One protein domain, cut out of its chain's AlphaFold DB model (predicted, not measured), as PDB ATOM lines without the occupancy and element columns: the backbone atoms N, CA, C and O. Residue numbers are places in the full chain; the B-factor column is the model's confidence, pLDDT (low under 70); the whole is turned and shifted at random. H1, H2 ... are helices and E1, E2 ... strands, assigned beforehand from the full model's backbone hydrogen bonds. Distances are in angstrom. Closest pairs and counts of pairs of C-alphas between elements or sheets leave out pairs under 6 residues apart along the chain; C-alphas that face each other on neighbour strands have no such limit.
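This is residues 3 to 166 of the 172 residues of an uncharacterized protein of Bacteroides nordii CL02T12C05 (UniProt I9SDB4). A large, strongly twisted sheet of eight strands, curled like part of a barrel and open along one side, wraps round the single helix H1. Beyond it, toward one end of the longest axis, sits a small sheet of three short strands, E3, E7 and E6, and long loops make much of the rest. The printed part has 164 residues, with eleven named strands and one named helix in the order E1 to E8, H1, E9, E10, E11. The large sheet is mixed and runs E9, E4, E5, E8, E2, E1, E10, E11; the small one, E3, E7, E6, is antiparallel. The class is mostly strand, though under half of the residues are in named elements; the whole is compact, with a radius of gyration of the C-alphas of 17.1 A, and elongated, spanning 56 by 36 by 23 A.

E1 takes residues 3 to 11, 23.9 A from first to last C-alpha, and begins with C-alpha 3 at (268.386, 165.446, 228.335). E2, residues 19 to 30, is the longest strand by residues and measures 32.8 A. E3 is residues 38 to 41 and E4 residues 50 to 54. E5, residues 57 to 66, is 26.3 A long. The short strands E6, residues 70 to 72, and E7, residues 75 to 78, come next. E8, residues 91 to 97, measures 20.0 A. H1, residues 112 to 123, is 15.9 A long, from C-alpha 112 at (267.444, 149.272, 238.072), and E9, residues 124 to 126, follows it directly. E10 is residues 154 to 158 and E11 residues 161 to 165, ending with C-alpha 165 at (275.882, 153.188, 231.907).

E1 and E2 form an antiparallel hairpin, with N 7 and O 25 at 2.9 A. E8 is antiparallel to E2, where N 28 and O 93 are 2.8 A apart. E5 is staggered: its residues 61 to 66 pair with E8, N 62 and O 96 at 2.8 A, and its residues 57 to 61 pair with E4, N 59 and O 52 at 2.9 A. E4 and E5 are a hairpin. E9, an edge strand, is antiparallel to E4, with N 125 and O 51 at 2.9 A. On the other side of E1 from E2 is E10, parallel to E1 at 10 degrees, with N 157 and O 8 at 2.9 A. E10 and E11 are a hairpin, with N 156 and O 163 at 2.9 A, and E11 is the other edge strand. The sheet curls round H1, and the two make two layers, a helix on one face of a sheet. The closest C-alphas of H1 and E4 are those of Ser 123 and Lys 53, 5.1 A apart; those of H1 and E10 are Pro 113 and Tyr 156, 7.0 A. In H1 every O i to N i+4 pair is within hydrogen-bond range. In the small sheet E7 is antiparallel to E3, N 40 and O 76 at 2.8 A, and forms a hairpin with E6, N 75 and O 72 at 2.7 A. H1 is not on this sheet.

The two C-alphas farthest apart, those of Val 15 and Asp 136, are 56.8 A apart. The printed part has no cut. Long links join E7 to E8, E8 to H1 and E9 to E10, the last with 27 residues; within it residues 144 to 145 pair antiparallel with residues 125 to 126 of E9. The mean pLDDT of the printed part is 73.5, and 67 residues are under 70, among them residues 3 to 22, 82 to 89, 130 to 137 and 150 to 166.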
ATOM      1  N   ILE A   3     267.644 165.751 227.115       65.56
ATOM      2  CA  ILE A   3     268.386 165.446 228.335       65.56
ATOM      3  C   ILE A   3     269.856 165.357 227.944       65.56
ATOM      4  O   ILE A   3     270.193 164.594 227.042       65.56
ATOM      5  N   SER A   4     270.711 166.125 228.607       68.00
ATOM      6  CA  SER A   4     272.142 166.164 228.284       68.00
ATOM      7  C   SER A   4     272.997 165.545 229.378       68.00
ATOM      8  O   SER A   4     274.131 165.145 229.124       68.00
ATOM      9  N   TYR A   5     272.439 165.388 230.580       64.25
ATOM     10  CA  TYR A   5     273.045 164.587 231.630       64.25
ATOM     11  C   TYR A   5     271.996 164.045 232.610       64.25
ATOM     12  O   TYR A   5     271.003 164.702 232.926       64.25
ATOM     13  N   VAL A   6     272.217 162.821 233.092       63.66
ATOM     14  CA  VAL A   6     271.377 162.148 234.093       63.66
ATOM     15  C   VAL A   6     272.271 161.685 235.224       63.66
ATOM     16  O   VAL A   6     273.232 160.939 235.000       63.66
ATOM     17  N   ARG A   7     271.905 162.083 236.439       66.38
ATOM     18  CA  ARG A   7     272.478 161.577 237.676       66.38
ATOM     19  C   ARG A   7     271.386 160.958 238.519       66.38
ATOM     20  O   ARG A   7     270.373 161.578 238.811       66.38
ATOM     21  N   ILE A   8     271.617 159.734 238.953       65.69
ATOM     22  CA  ILE A   8     270.678 159.009 239.799       65.69
ATOM     23  C   ILE A   8     271.401 158.623 241.088       65.69
ATOM     24  O   ILE A   8     272.485 158.037 241.035       65.69
ATOM     25  N   CYS A   9     270.802 158.948 242.231       61.69
ATOM     26  CA  CYS A   9     271.351 158.696 243.560       61.69
ATOM     27  C   CYS A   9     270.396 157.806 244.375       61.69
ATOM     28  O   CYS A   9     269.195 158.074 244.463       61.69
ATOM     29  N   GLY A  10     270.929 156.780 245.042       56.09
ATOM     30  CA  GLY A  10     270.179 156.000 246.036       56.09
ATOM     31  C   GLY A  10     271.032 155.535 247.216       56.09
ATOM     32  O   GLY A  10     272.261 155.656 247.202       56.09
ATOM     33  N   LYS A  11     270.370 155.034 248.266       54.12
ATOM     34  CA  LYS A  11     271.032 154.503 249.471       54.12
ATOM     35  C   LYS A  11     271.356 153.020 249.312       54.12
ATOM     36  O   LYS A  11     270.573 152.271 248.738       54.12
ATOM     37  N   ASP A  12     272.509 152.622 249.846       46.38
ATOM     38  CA  ASP A  12     272.912 151.221 249.959       46.38
ATOM     39  C   ASP A  12     272.311 150.617 251.239       46.38
ATOM     40  O   ASP A  12     272.436 151.211 252.311       46.38
ATOM     41  N   ASN A  13     271.674 149.449 251.132       49.12
ATOM     42  CA  ASN A  13     271.238 148.647 252.274       49.12
ATOM     43  C   ASN A  13     271.833 147.240 252.141       49.12
ATOM     44  O   ASN A  13     271.827 146.634 251.071       49.12
ATOM     45  N   SER A  14     272.301 146.698 253.264       44.97
ATOM     46  CA  SER A  14     273.132 145.491 253.408       44.97
ATOM     47  C   SER A  14     272.516 144.154 252.950       44.97
ATOM     48  O   SER A  14     273.100 143.100 253.197       44.97
ATOM     49  N   VAL A  15     271.358 144.158 252.284       45.53
ATOM     50  CA  VAL A  15     270.581 142.954 251.952       45.53
ATOM     51  C   VAL A  15     270.180 142.954 250.479       45.53
ATOM     52  O   VAL A  15     268.996 142.991 250.204       45.53
ATOM     53  N   SER A  16     271.136 142.948 249.536       43.12
ATOM     54  CA  SER A  16     270.979 142.588 248.096       43.12
ATOM     55  C   SER A  16     269.696 143.023 247.335       43.12
ATOM     56  O   SER A  16     269.365 142.468 246.291       43.12
ATOM     57  N   LEU A  17     268.974 144.013 247.842       43.38
ATOM     58  CA  LEU A  17     267.690 144.536 247.409       43.38
ATOM     59  C   LEU A  17     267.858 146.041 247.526       43.38
ATOM     60  O   LEU A  17     268.187 146.556 248.597       43.38
ATOM     61  N   PHE A  18     267.701 146.733 246.405       47.09
ATOM     62  CA  PHE A  18     267.858 148.173 246.374       47.09
ATOM     63  C   PHE A  18     266.833 148.825 247.308       47.09
ATOM     64  O   PHE A  18     265.631 148.589 247.184       47.09
ATOM     65  N   SER A  19     267.314 149.638 248.245       51.12
ATOM     66  CA  SER A  19     266.480 150.541 249.026       51.12
ATOM     67  C   SER A  19     266.311 151.849 248.274       51.12
ATOM     68  O   SER A  19     267.304 152.465 247.909       51.12
ATOM     69  N   ASP A  20     265.061 152.261 248.084       56.38
ATOM     70  CA  ASP A  20     264.617 153.640 247.882       56.38
ATOM     71  C   ASP A  20     265.535 154.527 247.020       56.38
ATOM     72  O   ASP A  20     266.499 155.120 247.508       56.38
ATOM     73  N   LEU A  21     265.202 154.675 245.729       62.31
ATOM     74  CA  LEU A  21     265.763 155.733 244.878       62.31
ATOM     75  C   LEU A  21     265.424 157.089 245.487       62.31
ATOM     76  O   LEU A  21     264.305 157.564 245.346       62.31
ATOM     77  N   LEU A  22     266.381 157.697 246.175       64.75
ATOM     78  CA  LEU A  22     266.124 158.924 246.921       64.75
ATOM     79  C   LEU A  22     266.012 160.140 246.019       64.75
ATOM     80  O   LEU A  22     265.277 161.068 246.341       64.75
ATOM     81  N   GLU A  23     266.777 160.150 244.930       71.62
ATOM     82  CA  GLU A  23     266.904 161.332 244.097       71.62
ATOM     83  C   GLU A  23     267.259 160.950 242.659       71.62
ATOM     84  O   GLU A  23     268.195 160.190 242.396       71.62
ATOM     85  N   ILE A  24     266.516 161.519 241.713       75.75
ATOM     86  CA  ILE A  24     266.905 161.564 240.307       75.75
ATOM     87  C   ILE A  24     267.126 163.031 239.968       75.75
ATOM     88  O   ILE A  24     266.214 163.843 240.118       75.75
ATOM     89  N   TYR A  25     268.329 163.337 239.501       80.56
ATOM     90  CA  TYR A  25     268.739 164.642 239.018       80.56
ATOM     91  C   TYR A  25     268.911 164.592 237.499       80.56
ATOM     92  O   TYR A  25     269.628 163.743 236.960       80.56
ATOM     93  N   LEU A  26     268.261 165.512 236.793       82.06
ATOM     94  CA  LEU A  26     268.337 165.625 235.341       82.06
ATOM     95  C   LEU A  26     268.879 167.001 234.972       82.06
ATOM     96  O   LEU A  26     268.366 168.012 235.436       82.06
ATOM     97  N   TYR A  27     269.860 167.026 234.083       82.50
ATOM     98  CA  TYR A  27     270.299 168.226 233.387       82.50
ATOM     99  C   TYR A  27     269.739 168.177 231.964       82.50
ATOM    100  O   TYR A  27     270.017 167.251 231.189       82.50
ATOM    101  N   ILE A  28     268.905 169.155 231.634       82.75
ATOM    102  CA  ILE A  28     268.176 169.253 230.373       82.75
ATOM    103  C   ILE A  28     268.638 170.495 229.633       82.75
ATOM    104  O   ILE A  28     268.709 171.578 230.201       82.75
ATOM    105  N   GLU A  29     268.857 170.349 228.335       83.31
ATOM    106  CA  GLU A  29     269.126 171.453 227.431       83.31
ATOM    107  C   GLU A  29     267.949 171.678 226.481       83.31
ATOM    108  O   GLU A  29     267.394 170.766 225.847       83.31
ATOM    109  N   ILE A  30     267.562 172.940 226.343       82.56
ATOM    110  CA  ILE A  30     266.524 173.360 225.415       82.56
ATOM    111  C   ILE A  30     267.168 173.979 224.182       82.56
ATOM    112  O   ILE A  30     267.770 175.048 224.231       82.56
ATOM    113  N   TYR A  31     266.960 173.315 223.049       83.56
ATOM    114  CA  TYR A  31     267.363 173.784 221.729       83.56
ATOM    115  C   TYR A  31     266.146 174.347 220.989       83.56
ATOM    116  O   TYR A  31     265.313 173.585 220.483       83.56
ATOM    117  N   ASN A  32     266.010 175.674 220.943       83.50
ATOM    118  CA  ASN A  32     264.967 176.335 220.164       83.50
ATOM    119  C   ASN A  32     265.360 176.363 218.680       83.50
ATOM    120  O   ASN A  32     266.146 177.200 218.260       83.50
ATOM    121  N   LYS A  33     264.795 175.460 217.877       82.69
ATOM    122  CA  LYS A  33     265.061 175.386 216.429       82.69
ATOM    123  C   LYS A  33     264.220 176.349 215.580       82.69
ATOM    124  O   LYS A  33     264.215 176.213 214.363       82.69
ATOM    125  N   SER A  34     263.434 177.230 216.198       80.69
ATOM    126  CA  SER A  34     262.628 178.216 215.469       80.69
ATOM    127  C   SER A  34     263.382 179.530 215.297       80.69
ATOM    128  O   SER A  34     264.294 179.826 216.064       80.69
ATOM    129  N   ASP A  35     262.948 180.346 214.338       83.06
ATOM    130  CA  ASP A  35     263.569 181.641 214.025       83.06
ATOM    131  C   ASP A  35     263.222 182.747 215.041       83.06
ATOM    132  O   ASP A  35     263.672 183.886 214.919       83.06
ATOM    133  N   SER A  36     262.407 182.440 216.054       84.81
ATOM    134  CA  SER A  36     261.948 183.397 217.063       84.81
ATOM    135  C   SER A  36     262.048 182.842 218.479       84.81
ATOM    136  O   SER A  36     261.907 181.641 218.700       84.81
ATOM    137  N   SER A  37     262.234 183.718 219.465       86.12
ATOM    138  CA  SER A  37     262.179 183.301 220.867       86.12
ATOM    139  C   SER A  37     260.780 182.830 221.260       86.12
ATOM    140  O   SER A  37     259.780 183.369 220.776       86.12
ATOM    141  N   PHE A  38     260.720 181.882 222.189       86.38
ATOM    142  CA  PHE A  38     259.492 181.509 222.887       86.38
ATOM    143  C   PHE A  38     259.678 181.647 224.400       86.38
ATOM    144  O   PHE A  38     260.804 181.683 224.898       86.38
ATOM    145  N   TYR A  39     258.570 181.693 225.130       87.25
ATOM    146  CA  TYR A  39     258.570 181.744 226.586       87.25
ATOM    147  C   TYR A  39     258.284 180.365 227.175       87.25
ATOM    148  O   TYR A  39     257.310 179.705 226.804       87.25
ATOM    149  N   LEU A  40     259.142 179.920 228.086       87.12
ATOM    150  CA  LEU A  40     258.957 178.711 228.873       87.12
ATOM    151  C   LEU A  40     258.354 179.093 230.223       87.12
ATOM    152  O   LEU A  40     259.018 179.727 231.038       87.12
ATOM    153  N   ASP A  41     257.113 178.686 230.456       85.69
ATOM    154  CA  ASP A  41     256.434 178.914 231.728       85.69
ATOM    155  C   ASP A  41     256.698 177.743 232.685       85.69
ATOM    156  O   ASP A  41     256.307 176.596 232.422       85.69
ATOM    157  N   LEU A  42     257.385 178.055 233.783       82.62
ATOM    158  CA  LEU A  42     257.673 177.197 234.931       82.62
ATOM    159  C   LEU A  42     257.127 177.816 236.230       82.62
ATOM    160  O   LEU A  42     257.555 177.439 237.321       82.62
ATOM    161  N   SER A  43     256.203 178.776 236.129       77.56
ATOM    162  CA  SER A  43     255.632 179.465 237.280       77.56
ATOM    163  C   SER A  43     254.951 178.470 238.226       77.56
ATOM    164  O   SER A  43     254.263 177.527 237.819       77.56
ATOM    165  N   SER A  44     255.196 178.673 239.520       60.97
ATOM    166  CA  SER A  44     255.022 177.697 240.605       60.97
ATOM    167  C   SER A  44     253.574 177.369 240.984       60.97
ATOM    168  O   SER A  44     253.351 176.569 241.891       60.97
ATOM    169  N   ASN A  45     252.580 177.963 240.321       52.84
ATOM    170  CA  ASN A  45     251.194 177.926 240.788       52.84
ATOM    171  C   ASN A  45     250.373 176.715 240.322       52.84
ATOM    172  O   ASN A  45     249.248 176.556 240.789       52.84
ATOM    173  N   ILE A  46     250.871 175.865 239.418       51.94
ATOM    174  CA  ILE A  46     250.063 174.772 238.854       51.94
ATOM    175  C   ILE A  46     250.956 173.557 238.581       51.94
ATOM    176  O   ILE A  46     251.439 173.408 237.467       51.94
ATOM    177  N   GLU A  47     251.149 172.701 239.588       58.09
ATOM    178  CA  GLU A  47     251.709 171.341 239.444       58.09
ATOM    179  C   GLU A  47     253.149 171.271 238.881       58.09
ATOM    180  O   GLU A  47     253.700 172.215 238.312       58.09
ATOM    181  N   SER A  48     253.844 170.150 239.086       66.06
ATOM    182  CA  SER A  48     255.118 169.955 238.393       66.06
ATOM    183  C   SER A  48     254.891 169.920 236.880       66.06
ATOM    184  O   SER A  48     254.111 169.122 236.364       66.06
ATOM    185  N   ARG A  49     255.608 170.776 236.146       82.12
ATOM    186  CA  ARG A  49     255.557 170.816 234.674       82.12
ATOM    187  C   ARG A  49     256.262 169.633 234.027       82.12
ATOM    188  O   ARG A  49     256.056 169.375 232.847       82.12
ATOM    189  N   PHE A  50     257.113 168.943 234.773       88.06
ATOM    190  CA  PHE A  50     257.971 167.883 234.273       88.06
ATOM    191  C   PHE A  50     257.534 166.557 234.882       88.06
ATOM    192  O   PHE A  50     257.786 166.292 236.055       88.06
ATOM    193  N   LEU A  51     256.868 165.729 234.079       88.38
ATOM    194  CA  LEU A  51     256.273 164.478 234.538       88.38
ATOM    195  C   LEU A  51     256.952 163.270 233.905       88.38
ATOM    196  O   LEU A  51     257.101 163.195 232.684       88.38
ATOM    197  N   LEU A  52     257.276 162.289 234.739       87.38
ATOM    198  CA  LEU A  52     257.730 160.966 234.341       87.38
ATOM    199  C   LEU A  52     256.594 159.966 234.534       87.38
ATOM    200  O   LEU A  52     256.225 159.621 235.656       87.38
ATOM    201  N   LYS A  53     256.009 159.497 233.435       85.56
ATOM    202  CA  LYS A  53     254.882 158.563 233.492       85.56
ATOM    203  C   LYS A  53     255.356 157.166 233.905       85.56
ATOM    204  O   LYS A  53     256.135 156.553 233.186       85.56
ATOM    205  N   ASN A  54     254.811 156.625 234.995       79.56
ATOM    206  CA  ASN A  54     254.997 155.229 235.398       79.56
ATOM    207  C   ASN A  54     253.646 154.587 235.744       79.56
ATOM    208  O   ASN A  54     253.119 154.746 236.843       79.56
ATOM    209  N   GLY A  55     253.042 153.883 234.786       77.19
ATOM    210  CA  GLY A  55     251.690 153.353 234.968       77.19
ATOM    211  C   GLY A  55     250.661 154.473 235.182       77.19
ATOM    212  O   GLY A  55     250.558 155.380 234.351       77.19
ATOM    213  N   ASN A  56     249.902 154.386 236.279       73.25
ATOM    214  CA  ASN A  56     248.793 155.299 236.589       73.25
ATOM    215  C   ASN A  56     249.193 156.504 237.453       73.25
ATOM    216  O   ASN A  56     248.420 157.454 237.530       73.25
ATOM    217  N   GLN A  57     250.371 156.480 238.082       76.44
ATOM    218  CA  GLN A  57     250.843 157.562 238.942       76.44
ATOM    219  C   GLN A  57     252.106 158.180 238.323       76.44
ATOM    220  O   GLN A  57     253.130 157.501 238.218       76.44
ATOM    221  N   PRO A  58     252.046 159.427 237.827       82.25
ATOM    222  CA  PRO A  58     253.231 160.104 237.324       82.25
ATOM    223  C   PRO A  58     254.134 160.524 238.486       82.25
ATOM    224  O   PRO A  58     253.647 160.912 239.546       82.25
ATOM    225  N   PHE A  59     255.444 160.499 238.257       84.62
ATOM    226  CA  PHE A  59     256.390 161.175 239.134       84.62
ATOM    227  C   PHE A  59     256.621 162.599 238.662       84.62
ATOM    228  O   PHE A  59     256.758 162.862 237.466       84.62
ATOM    229  N   GLU A  60     256.688 163.502 239.623       86.94
ATOM    230  CA  GLU A  60     256.892 164.922 239.402       86.94
ATOM    231  C   GLU A  60     258.369 165.286 239.531       86.94
ATOM    232  O   GLU A  60     259.072 164.748 240.381       86.94
ATOM    233  N   PHE A  61     258.834 166.253 238.748       86.06
ATOM    234  CA  PHE A  61     260.135 166.889 238.930       86.06
ATOM    235  C   PHE A  61     259.977 168.362 239.320       86.06
ATOM    236  O   PHE A  61     259.209 169.113 238.716       86.06
ATOM    237  N   SER A  62     260.733 168.807 240.314       85.31
ATOM    238  CA  SER A  62     260.920 170.226 240.609       85.31
ATOM    239  C   SER A  62     262.085 170.780 239.801       85.31
ATOM    240  O   SER A  62     263.071 170.085 239.572       85.31
ATOM    241  N   VAL A  63     261.998 172.048 239.412       85.44
ATOM    242  CA  VAL A  63     263.138 172.784 238.856       85.44
ATOM    243  C   VAL A  63     264.035 173.187 240.023       85.44
ATOM    244  O   VAL A  63     263.581 173.898 240.919       85.44
ATOM    245  N   SER A  64     265.273 172.695 240.054       82.31
ATOM    246  CA  SER A  64     266.243 173.022 241.106       82.31
ATOM    247  C   SER A  64     267.090 174.242 240.752       82.31
ATOM    248  O   SER A  64     267.456 175.009 241.634       82.31
ATOM    249  N   GLU A  65     267.401 174.420 239.469       83.00
ATOM    250  CA  GLU A  65     268.205 175.527 238.951       83.00
ATOM    251  C   GLU A  65     267.895 175.742 237.464       83.00
ATOM    252  O   GLU A  65     267.555 174.805 236.740       83.00
ATOM    253  N   ILE A  66     267.993 176.991 237.018       82.25
ATOM    254  CA  ILE A  66     267.765 177.402 235.635       82.25
ATOM    255  C   ILE A  66     268.691 178.571 235.313       82.25
ATOM    256  O   ILE A  66     268.682 179.579 236.015       82.25
ATOM    257  N   ASP A  67     269.482 178.432 234.252       81.69
ATOM    258  CA  ASP A  67     270.398 179.480 233.783       81.69
ATOM    259  C   ASP A  67     269.867 180.061 232.467       81.69
ATOM    260  O   ASP A  67     270.425 179.911 231.380       81.69
ATOM    261  N   ILE A  68     268.670 180.642 232.570       82.19
ATOM    262  CA  ILE A  68     267.945 181.301 231.482       82.19
ATOM    263  C   ILE A  68     267.407 182.625 232.021       82.19
ATOM    264  O   ILE A  68     266.969 182.703 233.168       82.19
ATOM    265  N   LEU A  69     267.416 183.669 231.189       81.12
ATOM    266  CA  LEU A  69     266.887 184.977 231.567       81.12
ATOM    267  C   LEU A  69     265.378 184.894 231.854       81.12
ATOM    268  O   LEU A  69     264.580 184.582 230.962       81.12
ATOM    269  N   ASP A  70     265.008 185.220 233.090       83.19
ATOM    270  CA  ASP A  70     263.623 185.411 233.510       83.19
ATOM    271  C   ASP A  70     263.095 186.748 232.952       83.19
ATOM    272  O   ASP A  70     263.733 187.794 233.099       83.19
ATOM    273  N   VAL A  71     261.947 186.710 232.275       85.00
ATOM    274  CA  VAL A  71     261.253 187.903 231.757       85.00
ATOM    275  C   VAL A  71     260.044 188.298 232.602       85.00
ATOM    276  O   VAL A  71     259.586 189.437 232.519       85.00
ATOM    277  N   PHE A  72     259.520 187.374 233.403       80.94
ATOM    278  CA  PHE A  72     258.420 187.565 234.342       80.94
ATOM    279  C   PHE A  72     258.438 186.393 235.326       80.94
ATOM    280  O   PHE A  72     258.493 185.273 234.841       80.94
ATOM    281  N   PRO A  73     258.287 186.584 236.648       84.12
ATOM    282  CA  PRO A  73     258.526 185.543 237.653       84.12
ATOM    283  C   PRO A  73     258.112 184.114 237.249       84.12
ATOM    284  O   PRO A  73     256.925 183.782 237.202       84.12
ATOM    285  N   GLY A  74     259.110 183.266 236.980       83.25
ATOM    286  CA  GLY A  74     258.915 181.868 236.570       83.25
ATOM    287  C   GLY A  74     258.669 181.650 235.071       83.25
ATOM    288  O   GLY A  74     258.332 180.537 234.672       83.25
ATOM    289  N   ILE A  75     258.844 182.673 234.238       86.00
ATOM    290  CA  ILE A  75     258.687 182.641 232.783       86.00
ATOM    291  C   ILE A  75     260.010 183.035 232.142       86.00
ATOM    292  O   ILE A  75     260.482 184.166 232.241       86.00
ATOM    293  N   TYR A  76     260.585 182.098 231.406       86.81
ATOM    294  CA  TYR A  76     261.941 182.205 230.895       86.81
ATOM    295  C   TYR A  76     261.936 182.410 229.387       86.81
ATOM    296  O   TYR A  76     261.228 181.718 228.653       86.81
ATOM    297  N   ASN A  77     262.737 183.353 228.900       87.06
ATOM    298  CA  ASN A  77     262.892 183.584 227.469       87.06
ATOM    299  C   ASN A  77     263.900 182.599 226.869       87.06
ATOM    300  O   ASN A  77     265.079 182.632 227.212       87.06
ATOM    301  N   VAL A  78     263.452 181.770 225.925       87.56
ATOM    302  CA  VAL A  78     264.300 180.810 225.210       87.56
ATOM    303  C   VAL A  78     264.585 181.338 223.795       87.56
ATOM    304  O   VAL A  78     263.722 181.226 222.913       87.56
ATOM    305  N   PRO A  79     265.772 181.922 223.542       86.06
ATOM    306  CA  PRO A  79     266.117 182.477 222.235       86.06
ATOM    307  C   PRO A  79     266.338 181.377 221.184       86.06
ATOM    308  O   PRO A  79     266.592 180.232 221.565       86.06
ATOM    309  N   PRO A  80     266.260 181.695 219.876       85.00
ATOM    310  CA  PRO A  80     266.680 180.797 218.802       85.00
ATOM    311  C   PRO A  80     268.088 180.248 219.032       85.00
ATOM    312  O   PRO A  80     269.008 180.995 219.368       85.00
ATOM    313  N   PHE A  81     268.255 178.947 218.823       81.75
ATOM    314  CA  PHE A  81     269.553 178.289 218.819       81.75
ATOM    315  C   PHE A  81     270.169 178.458 217.428       81.75
ATOM    316  O   PHE A  81     269.617 177.946 216.450       81.75
ATOM    317  N   SER A  82     271.270 179.205 217.312       67.25
ATOM    318  CA  SER A  82     271.870 179.478 216.002       67.25
ATOM    319  C   SER A  82     272.871 178.384 215.598       67.25
ATOM    320  O   SER A  82     273.576 177.853 216.449       67.25
ATOM    321  N   PRO A  83     272.996 178.041 214.303       59.31
ATOM    322  CA  PRO A  83     273.978 177.055 213.831       59.31
ATOM    323  C   PRO A  83     275.437 177.440 214.126       59.31
ATOM    324  O   PRO A  83     276.280 176.574 214.317       59.31
ATOM    325  N   GLU A  84     275.739 178.738 214.249       60.38
ATOM    326  CA  GLU A  84     277.056 179.245 214.679       60.38
ATOM    327  C   GLU A  84     277.396 178.894 216.144       60.38
ATOM    328  O   GLU A  84     278.503 179.142 216.624       60.38
ATOM    329  N   GLN A  85     276.431 178.329 216.873       58.25
ATOM    330  CA  GLN A  85     276.580 177.755 218.204       58.25
ATOM    331  C   GLN A  85     276.805 176.233 218.156       58.25
ATOM    332  O   GLN A  85     276.675 175.586 219.191       58.25
ATOM    333  N   GLU A  86     277.158 175.639 217.006       47.88
ATOM    334  CA  GLU A  86     277.622 174.245 216.943       47.88
ATOM    335  C   GLU A  86     278.776 174.026 217.940       47.88
ATOM    336  O   GLU A  86     279.836 174.645 217.855       47.88
ATOM    337  N   GLY A  87     278.532 173.178 218.945       54.41
ATOM    338  CA  GLY A  87     279.439 172.939 220.076       54.41
ATOM    339  C   GLY A  87     279.127 173.726 221.359       54.41
ATOM    340  O   GLY A  87     279.796 173.501 222.366       54.41
ATOM    341  N   LYS A  88     278.124 174.614 221.369       61.94
ATOM    342  CA  LYS A  88     277.620 175.283 222.580       61.94
ATOM    343  C   LYS A  88     276.374 174.585 223.125       61.94
ATOM    344  O   LYS A  88     275.561 174.046 222.376       61.94
ATOM    345  N   THR A  89     276.243 174.636 224.444       66.69
ATOM    346  CA  THR A  89     275.143 174.061 225.221       66.69
ATOM    347  C   THR A  89     273.828 174.782 224.924       66.69
ATOM    348  O   THR A  89     273.807 176.007 224.757       66.69
ATOM    349  N   GLY A  90     272.722 174.037 224.848       74.38
ATOM    350  CA  GLY A  90     271.377 174.624 224.795       74.38
ATOM    351  C   GLY A  90     271.030 175.365 226.094       74.38
ATOM    352  O   GLY A  90     271.830 175.414 227.024       74.38
ATOM    353  N   ALA A  91     269.827 175.937 226.187       81.25
ATOM    354  CA  ALA A  91     269.416 176.649 227.398       81.25
ATOM    355  C   ALA A  91     269.214 175.644 228.559       81.25
ATOM    356  O   ALA A  91     268.364 174.754 228.416       81.25
ATOM    357  N   PRO A  92     269.992 175.719 229.657       83.06
ATOM    358  CA  PRO A  92     270.086 174.637 230.634       83.06
ATOM    359  C   PRO A  92     269.037 174.738 231.751       83.06
ATOM    360  O   PRO A  92     268.726 175.819 232.257       83.06
ATOM    361  N   ILE A  93     268.515 173.582 232.160       84.75
ATOM    362  CA  ILE A  93     267.552 173.422 233.253       84.75
ATOM    363  C   ILE A  93     267.904 172.180 234.066       84.75
ATOM    364  O   ILE A  93     268.039 171.085 233.516       84.75
ATOM    365  N   ASN A  94     267.963 172.349 235.382       84.00
ATOM    366  CA  ASN A  94     268.196 171.277 236.336       84.00
ATOM    367  C   ASN A  94     266.881 170.868 236.990       84.00
ATOM    368  O   ASN A  94     266.146 171.706 237.522       84.00
ATOM    369  N   LEU A  95     266.584 169.574 236.941       85.69
ATOM    370  CA  LEU A  95     265.401 168.979 237.538       85.69
ATOM    371  C   LEU A  95     265.782 167.997 238.637       85.69
ATOM    372  O   LEU A  95     266.707 167.205 238.474       85.69
ATOM    373  N   ILE A  96     264.992 167.982 239.703       84.00
ATOM    374  CA  ILE A  96     265.091 167.024 240.801       84.00
ATOM    375  C   ILE A  96     263.743 166.337 241.020       84.00
ATOM    376  O   ILE A  96     262.702 166.994 241.044       84.00
ATOM    377  N   LEU A  97     263.746 165.012 241.154       84.62
ATOM    378  CA  LEU A  97     262.539 164.234 241.436       84.62
ATOM    379  C   LEU A  97     261.883 164.716 242.738       84.62
ATOM    380  O   LEU A  97     262.535 164.827 243.776       84.62
ATOM    381  N   LYS A  98     260.584 164.997 242.683       80.00
ATOM    382  CA  LYS A  98     259.784 165.458 243.815       80.00
ATOM    383  C   LYS A  98     259.364 164.244 244.648       80.00
ATOM    384  O   LYS A  98     258.639 163.391 244.155       80.00
ATOM    385  N   CYS A  99     259.869 164.200 245.882       63.69
ATOM    386  CA  CYS A  99     259.514 163.320 247.000       63.69
ATOM    387  C   CYS A  99     258.594 162.124 246.686       63.69
ATOM    388  O   CYS A  99     257.396 162.207 246.918       63.69
ATOM    389  N   ASP A 100     259.194 161.014 246.251       62.31
ATOM    390  CA  ASP A 100     258.859 159.646 246.661       62.31
ATOM    391  C   ASP A 100     259.973 158.714 246.168       62.31
ATOM    392  O   ASP A 100     260.484 158.906 245.058       62.31
ATOM    393  N   PRO A 101     260.391 157.707 246.956       61.78
ATOM    394  CA  PRO A 101     261.363 156.757 246.470       61.78
ATOM    395  C   PRO A 101     260.798 155.976 245.289       61.78
ATOM    396  O   PRO A 101     259.798 155.267 245.413       61.78
ATOM    397  N   LEU A 102     261.455 156.085 244.134       69.69
ATOM    398  CA  LEU A 102     261.065 155.323 242.954       69.69
ATOM    399  C   LEU A 102     261.335 153.834 243.221       69.69
ATOM    400  O   LEU A 102     262.485 153.400 243.295       69.69
ATOM    401  N   ARG A 103     260.264 153.055 243.390       68.62
ATOM    402  CA  ARG A 103     260.325 151.605 243.598       68.62
ATOM    403  C   ARG A 103     259.790 150.879 242.372       68.62
ATOM    404  O   ARG A 103     258.659 151.096 241.947       68.62
ATOM    405  N   PHE A 104     260.612 150.000 241.820       71.75
ATOM    406  CA  PHE A 104     260.199 148.982 240.867       71.75
ATOM    407  C   PHE A 104     260.097 147.644 241.586       71.75
ATOM    408  O   PHE A 104     261.109 147.102 242.040       71.75
ATOM    409  N   ASP A 105     258.882 147.112 241.671       69.44
ATOM    410  CA  ASP A 105     258.665 145.758 242.163       69.44
ATOM    411  C   ASP A 105     259.355 144.754 241.228       69.44
ATOM    412  O   ASP A 105     259.318 144.891 240.003       69.44
ATOM    413  N   SER A 106     259.997 143.740 241.812       70.81
ATOM    414  CA  SER A 106     260.569 142.600 241.076       70.81
ATOM    415  C   SER A 106     261.689 142.921 240.065       70.81
ATOM    416  O   SER A 106     261.967 142.090 239.204       70.81
ATOM    417  N   VAL A 107     262.367 144.073 240.166       71.19
ATOM    418  CA  VAL A 107     263.555 144.407 239.349       71.19
ATOM    419  C   VAL A 107     264.831 144.217 240.174       71.19
ATOM    420  O   VAL A 107     264.929 144.726 241.291       71.19
ATOM    421  N   SER A 108     265.819 143.500 239.627       67.81
ATOM    422  CA  SER A 108     267.116 143.309 240.289       67.81
ATOM    423  C   SER A 108     267.885 144.628 240.412       67.81
ATOM    424  O   SER A 108     267.771 145.516 239.565       67.81
ATOM    425  N   TYR A 109     268.736 144.752 241.434       66.00
ATOM    426  CA  TYR A 109     269.561 145.946 241.650       66.00
ATOM    427  C   TYR A 109     270.465 146.268 240.446       66.00
ATOM    428  O   TYR A 109     270.674 147.437 240.129       66.00
ATOM    429  N   CYS A 110     270.955 145.246 239.736       68.50
ATOM    430  CA  CYS A 110     271.757 145.424 238.521       68.50
ATOM    431  C   CYS A 110     270.952 146.008 237.351       68.50
ATOM    432  O   CYS A 110     271.525 146.620 236.456       68.50
ATOM    433  N   GLU A 111     269.637 145.800 237.337       74.06
ATOM    434  CA  GLU A 111     268.748 146.154 236.224       74.06
ATOM    435  C   GLU A 111     268.027 147.489 236.452       74.06
ATOM    436  O   GLU A 111     267.491 148.082 235.514       74.06
ATOM    437  N   TYR A 112     268.041 147.993 237.689       73.19
ATOM    438  CA  TYR A 112     267.444 149.272 238.072       73.19
ATOM    439  C   TYR A 112     267.886 150.440 237.178       73.19
ATOM    440  O   TYR A 112     267.017 151.149 236.668       73.19
ATOM    441  N   PRO A 113     269.192 150.643 236.915       73.31
ATOM    442  CA  PRO A 113     269.650 151.746 236.068       73.31
ATOM    443  C   PRO A 113     269.072 151.679 234.655       73.31
ATOM    444  O   PRO A 113     268.595 152.685 234.132       73.31
ATOM    445  N   LEU A 114     269.027 150.479 234.069       76.62
ATOM    446  CA  LEU A 114     268.439 150.248 232.752       76.62
ATOM    447  C   LEU A 114     266.925 150.516 232.753       76.62
ATOM    448  O   LEU A 114     266.388 151.074 231.790       76.62
ATOM    449  N   LYS A 115     266.230 150.158 233.839       80.44
ATOM    450  CA  LYS A 115     264.796 150.419 233.999       80.44
ATOM    451  C   LYS A 115     264.496 151.915 234.083       80.44
ATOM    452  O   LYS A 115     263.597 152.380 233.387       80.44
ATOM    453  N   ILE A 116     265.267 152.667 234.871       79.12
ATOM    454  CA  ILE A 116     265.142 154.130 234.985       79.12
ATOM    455  C   ILE A 116     265.473 154.794 233.652       79.12
ATOM    456  O   ILE A 116     264.721 155.653 233.206       79.12
ATOM    457  N   TYR A 117     266.553 154.369 232.991       79.12
ATOM    458  CA  TYR A 117     266.928 154.865 231.667       79.12
ATOM    459  C   TYR A 117     265.781 154.695 230.669       79.12
ATOM    460  O   TYR A 117     265.386 155.647 230.002       79.12
ATOM    461  N   SER A 118     265.200 153.494 230.613       81.12
ATOM    462  CA  SER A 118     264.063 153.201 229.735       81.12
ATOM    463  C   SER A 118     262.853 154.073 230.077       81.12
ATOM    464  O   SER A 118     262.213 154.620 229.185       81.12
ATOM    465  N   LEU A 119     262.573 154.267 231.370       84.62
ATOM    466  CA  LEU A 119     261.475 155.115 231.831       84.62
ATOM    467  C   LEU A 119     261.680 156.585 231.429       84.62
ATOM    468  O   LEU A 119     260.766 157.204 230.891       84.62
ATOM    469  N   LEU A 120     262.879 157.135 231.641       84.81
ATOM    470  CA  LEU A 120     263.231 158.501 231.239       84.81
ATOM    471  C   LEU A 120     263.131 158.679 229.721       84.81
ATOM    472  O   LEU A 120     262.587 159.680 229.264       84.81
ATOM    473  N   ARG A 121     263.611 157.694 228.952       83.38
ATOM    474  CA  ARG A 121     263.579 157.701 227.485       83.38
ATOM    475  C   ARG A 121     262.163 157.685 226.923       83.38
ATOM    476  O   ARG A 121     261.926 158.336 225.917       83.38
ATOM    477  N   ASP A 122     261.265 156.906 227.520       84.25
ATOM    478  CA  ASP A 122     259.953 156.626 226.928       84.25
ATOM    479  C   ASP A 122     258.840 157.521 227.498       84.25
ATOM    480  O   ASP A 122     257.721 157.555 226.971       84.25
ATOM    481  N   SER A 123     259.079 158.161 228.645       87.19
ATOM    482  CA  SER A 123     257.987 158.667 229.480       87.19
ATOM    483  C   SER A 123     258.233 159.992 230.203       87.19
ATOM    484  O   SER A 123     257.387 160.362 231.020       87.19
ATOM    485  N   LEU A 124     259.304 160.736 229.897       89.50
ATOM    486  CA  LEU A 124     259.518 162.083 230.443       89.50
ATOM    487  C   LEU A 124     258.905 163.169 229.543       89.50
ATOM    488  O   LEU A 124     259.214 163.273 228.353       89.50
ATOM    489  N   TYR A 125     258.059 164.023 230.121       89.31
ATOM    490  CA  TYR A 125     257.358 165.079 229.394       89.31
ATOM    491  C   TYR A 125     257.393 166.420 230.119       89.31
ATOM    492  O   TYR A 125     257.258 166.476 231.337       89.31
ATOM    493  N   TYR A 126     257.453 167.495 229.337       88.38
ATOM    494  CA  TYR A 126     257.006 168.821 229.752       88.38
ATOM    495  C   TYR A 126     255.512 168.986 229.441       88.38
ATOM    496  O   TYR A 126     255.073 168.688 228.320       88.38
ATOM    497  N   ILE A 127     254.742 169.480 230.409       87.12
ATOM    498  CA  ILE A 127     253.329 169.837 230.279       87.12
ATOM    499  C   ILE A 127     253.185 171.351 230.481       87.12
ATOM    500  O   ILE A 127     253.543 171.854 231.547       87.12
ATOM    501  N   PRO A 128     252.669 172.083 229.480       81.12
ATOM    502  CA  PRO A 128     252.456 173.523 229.581       81.12
ATOM    503  C   PRO A 128     251.299 173.859 230.543       81.12
ATOM    504  O   PRO A 128     250.417 173.020 230.751       81.12
ATOM    505  N   PRO A 129     251.250 175.082 231.101       76.81
ATOM    506  CA  PRO A 129     250.084 175.564 231.844       76.81
ATOM    507  C   PRO A 129     248.803 175.546 231.002       76.81
ATOM    508  O   PRO A 129     248.832 175.851 229.810       76.81
ATOM    509  N   LEU A 130     247.675 175.216 231.646       67.06
ATOM    510  CA  LEU A 130     246.336 175.294 231.044       67.06
ATOM    511  C   LEU A 130     245.903 176.752 230.829       67.06
ATOM    512  O   LEU A 130     245.381 177.085 229.768       67.06
ATOM    513  N   ASP A 131     246.193 177.614 231.805       65.19
ATOM    514  CA  ASP A 131     245.955 179.052 231.733       65.19
ATOM    515  C   ASP A 131     247.271 179.751 231.385       65.19
ATOM    516  O   ASP A 131     248.109 180.011 232.248       65.19
ATOM    517  N   SER A 132     247.496 180.021 230.099       56.66
ATOM    518  CA  SER A 132     248.653 180.813 229.686       56.66
ATOM    519  C   SER A 132     248.457 182.265 230.111       56.66
ATOM    520  O   SER A 132     247.459 182.889 229.736       56.66
ATOM    521  N   ILE A 133     249.431 182.834 230.821       60.12
ATOM    522  CA  ILE A 133     249.535 184.290 230.967       60.12
ATOM    523  C   ILE A 133     249.545 184.882 229.550       60.12
ATOM    524  O   ILE A 133     250.233 184.372 228.663       60.12
ATOM    525  N   ASN A 134     248.732 185.916 229.321       55.78
ATOM    526  CA  ASN A 134     248.512 186.512 228.002       55.78
ATOM    527  C   ASN A 134     249.735 187.354 227.573       55.78
ATOM    528  O   ASN A 134     249.693 188.579 227.549       55.78
ATOM    529  N   LEU A 135     250.853 186.674 227.314       58.62
ATOM    530  CA  LEU A 135     252.101 187.207 226.772       58.62
ATOM    531  C   LEU A 135     252.103 186.983 225.255       58.62
ATOM    532  O   LEU A 135     252.718 186.032 224.773       58.62
ATOM    533  N   ASP A 136     251.353 187.801 224.511       60.00
ATOM    534  CA  ASP A 136     251.409 187.938 223.042       60.00
ATOM    535  C   ASP A 136     251.637 186.632 222.237       60.00
ATOM    536  O   ASP A 136     252.351 186.612 221.236       60.00
ATOM    537  N   THR A 137     251.008 185.516 222.637       61.19
ATOM    538  CA  THR A 137     251.013 184.185 221.977       61.19
ATOM    539  C   THR A 137     252.333 183.394 221.915       61.19
ATOM    540  O   THR A 137     252.352 182.308 221.337       61.19
ATOM    541  N   LYS A 138     253.433 183.852 222.530       72.31
ATOM    542  CA  LYS A 138     254.752 183.179 222.415       72.31
ATOM    543  C   LYS A 138     255.077 182.171 223.522       72.31
ATOM    544  O   LYS A 138     256.190 181.648 223.560       72.31
ATOM    545  N   VAL A 139     254.141 181.890 224.425       79.12
ATOM    546  CA  VAL A 139     254.325 180.876 225.473       79.12
ATOM    547  C   VAL A 139     254.240 179.480 224.865       79.12
ATOM    548  O   VAL A 139     253.331 179.174 224.091       79.12
ATOM    549  N   LEU A 140     255.184 178.614 225.227       80.88
ATOM    550  CA  LEU A 140     255.155 177.215 224.838       80.88
ATOM    551  C   LEU A 140     253.902 176.539 225.419       80.88
ATOM    552  O   LEU A 140     253.813 176.301 226.616       80.88
ATOM    553  N   ASN A 141     252.955 176.198 224.548       79.25
ATOM    554  CA  ASN A 141     251.607 175.748 224.916       79.25
ATOM    555  C   ASN A 141     251.291 174.307 224.484       79.25
ATOM    556  O   ASN A 141     250.134 173.893 224.449       79.25
ATOM    557  N   ARG A 142     252.319 173.523 224.145       82.62
ATOM    558  CA  ARG A 142     252.170 172.116 223.755       82.62
ATOM    559  C   ARG A 142     252.952 171.198 224.679       82.62
ATOM    560  O   ARG A 142     254.071 171.517 225.080       82.62
ATOM    561  N   LYS A 143     252.387 170.019 224.942       86.69
ATOM    562  CA  LYS A 143     253.102 168.918 225.593       86.69
ATOM    563  C   LYS A 143     254.322 168.530 224.752       86.69
ATOM    564  O   LYS A 143     254.204 168.352 223.539       86.69
ATOM    565  N   ILE A 144     255.477 168.371 225.393       86.88
ATOM    566  CA  ILE A 144     256.732 167.991 224.734       86.88
ATOM    567  C   ILE A 144     257.297 166.742 225.395       86.88
ATOM    568  O   ILE A 144     257.458 166.702 226.609       86.88
ATOM    569  N   HIS A 145     257.633 165.741 224.583       88.12
ATOM    570  CA  HIS A 145     258.489 164.642 225.013       88.12
ATOM    571  C   HIS A 145     259.939 165.122 225.115       88.12
ATOM    572  O   HIS A 145     260.433 165.803 224.209       88.12
ATOM    573  N   ILE A 146     260.608 164.794 226.216       84.94
ATOM    574  CA  ILE A 146     261.997 165.188 226.444       84.94
ATOM    575  C   ILE A 146     262.887 164.048 225.972       84.94
ATOM    576  O   ILE A 146     262.840 162.944 226.499       84.94
ATOM    577  N   ASN A 147     263.686 164.317 224.945       82.62
ATOM    578  CA  ASN A 147     264.460 163.270 224.297       82.62
ATOM    579  C   ASN A 147     265.711 162.938 225.107       82.62
ATOM    580  O   ASN A 147     266.481 163.835 225.441       82.62
ATOM    581  N   LEU A 148     265.943 161.652 225.346       79.31
ATOM    582  CA  LEU A 148     267.196 161.126 225.875       79.31
ATOM    583  C   LEU A 148     268.064 160.637 224.698       79.31
ATOM    584  O   LEU A 148     267.636 159.712 224.003       79.31
ATOM    585  N   PRO A 149     269.236 161.241 224.419       73.69
ATOM    586  CA  PRO A 149     270.109 160.796 223.338       73.69
ATOM    587  C   PRO A 149     270.575 159.351 223.539       73.69
ATOM    588  O   PRO A 149     270.892 158.932 224.652       73.69
ATOM    589  N   GLU A 150     270.657 158.596 222.443       66.12
ATOM    590  CA  GLU A 150     270.971 157.162 222.486       66.12
ATOM    591  C   GLU A 150     272.360 156.858 223.062       66.12
ATOM    592  O   GLU A 150     272.548 155.823 223.694       66.12
ATOM    593  N   THR A 151     273.309 157.774 222.871       67.06
ATOM    594  CA  THR A 151     274.719 157.635 223.255       67.06
ATOM    595  C   THR A 151     275.060 158.327 224.576       67.06
ATOM    596  O   THR A 151     276.235 158.448 224.919       67.06
ATOM    597  N   MET A 152     274.067 158.845 225.308       67.69
ATOM    598  CA  MET A 152     274.332 159.635 226.509       67.69
ATOM    599  C   MET A 152     274.759 158.736 227.685       67.69
ATOM    600  O   MET A 152     274.004 157.827 228.042       67.69
ATOM    601  N   PRO A 153     275.918 158.986 228.327       65.56
ATOM    602  CA  PRO A 153     276.285 158.293 229.554       65.56
ATOM    603  C   PRO A 153     275.345 158.689 230.693       65.56
ATOM    604  O   PRO A 153     275.112 159.873 230.946       65.56
ATOM    605  N   CYS A 154     274.846 157.698 231.426       67.38
ATOM    606  CA  CYS A 154     274.123 157.925 232.672       67.38
ATOM    607  C   CYS A 154     275.018 157.576 233.857       67.38
ATOM    608  O   CYS A 154     275.502 156.445 233.963       67.38
ATOM    609  N   LEU A 155     275.221 158.547 234.751       67.94
ATOM    610  CA  LEU A 155     275.936 158.326 236.002       67.94
ATOM    611  C   LEU A 155     274.957 157.853 237.071       67.94
ATOM    612  O   LEU A 155     273.958 158.508 237.380       67.94
ATOM    613  N   TYR A 156     275.267 156.705 237.650       67.50
ATOM    614  CA  TYR A 156     274.464 156.067 238.675       67.50
ATOM    615  C   TYR A 156     275.316 155.867 239.923       67.50
ATOM    616  O   TYR A 156     276.375 155.247 239.862       67.50
ATOM    617  N   LYS A 157     274.874 156.403 241.061       65.12
ATOM    618  CA  LYS A 157     275.589 156.295 242.335       65.12
ATOM    619  C   LYS A 157     274.736 155.565 243.367       65.12
ATOM    620  O   LYS A 157     273.633 156.012 243.687       65.12
ATOM    621  N   ILE A 158     275.266 154.467 243.908       62.53
ATOM    622  CA  ILE A 158     274.661 153.705 245.010       62.53
ATOM    623  C   ILE A 158     275.608 153.728 246.200       62.53
ATOM    624  O   ILE A 158     276.693 153.147 246.130       62.53
ATOM    625  N   GLY A 159     275.201 154.371 247.295       63.59
ATOM    626  CA  GLY A 159     276.103 154.576 248.427       63.59
ATOM    627  C   GLY A 159     277.396 155.255 247.962       63.59
ATOM    628  O   GLY A 159     277.362 156.362 247.421       63.59
ATOM    629  N   GLU A 160     278.532 154.574 248.125       63.84
ATOM    630  CA  GLU A 160     279.843 155.060 247.667       63.84
ATOM    631  C   GLU A 160     280.246 154.571 246.266       63.84
ATOM    632  O   GLU A 160     281.236 155.047 245.713       63.84
ATOM    633  N   LYS A 161     279.493 153.645 245.662       62.22
ATOM    634  CA  LYS A 161     279.822 153.060 244.355       62.22
ATOM    635  C   LYS A 161     279.235 153.886 243.219       62.22
ATOM    636  O   LYS A 161     278.049 154.208 243.230       62.22
ATOM    637  N   GLU A 162     280.057 154.159 242.213       64.81
ATOM    638  CA  GLU A 162     279.657 154.841 240.984       64.81
ATOM    639  C   GLU A 162     279.681 153.866 239.806       64.81
ATOM    640  O   GLU A 162     280.609 153.076 239.639       64.81
ATOM    641  N   TYR A 163     278.637 153.934 238.992       66.19
ATOM    642  CA  TYR A 163     278.432 153.133 237.801       66.19
ATOM    643  C   TYR A 163     278.178 154.084 236.635       66.19
ATOM    644  O   TYR A 163     277.414 155.045 236.754       66.19
ATOM    645  N   VAL A 164     278.803 153.800 235.496       66.38
ATOM    646  CA  VAL A 164     278.561 154.524 234.248       66.38
ATOM    647  C   VAL A 164     277.848 153.577 233.303       66.38
ATOM    648  O   VAL A 164     278.393 152.537 232.939       66.38
ATOM    649  N   PHE A 165     276.633 153.935 232.906       65.56
ATOM    650  CA  PHE A 165     275.882 153.188 231.907       65.56
ATOM    651  C   PHE A 165     276.012 153.881 230.556       65.56
ATOM    652  O   PHE A 165     275.572 155.019 230.391       65.56
ATOM    653  N   LEU A 166     276.613 153.176 229.601       63.50
ATOM    654  CA  LEU A 166     276.573 153.492 228.179       63.50
ATOM    655  C   LEU A 166     275.684 152.431 227.525       63.50
ATOM    656  O   LEU A 166     275.828 151.244 227.805       63.50
TER     657      LEU A 166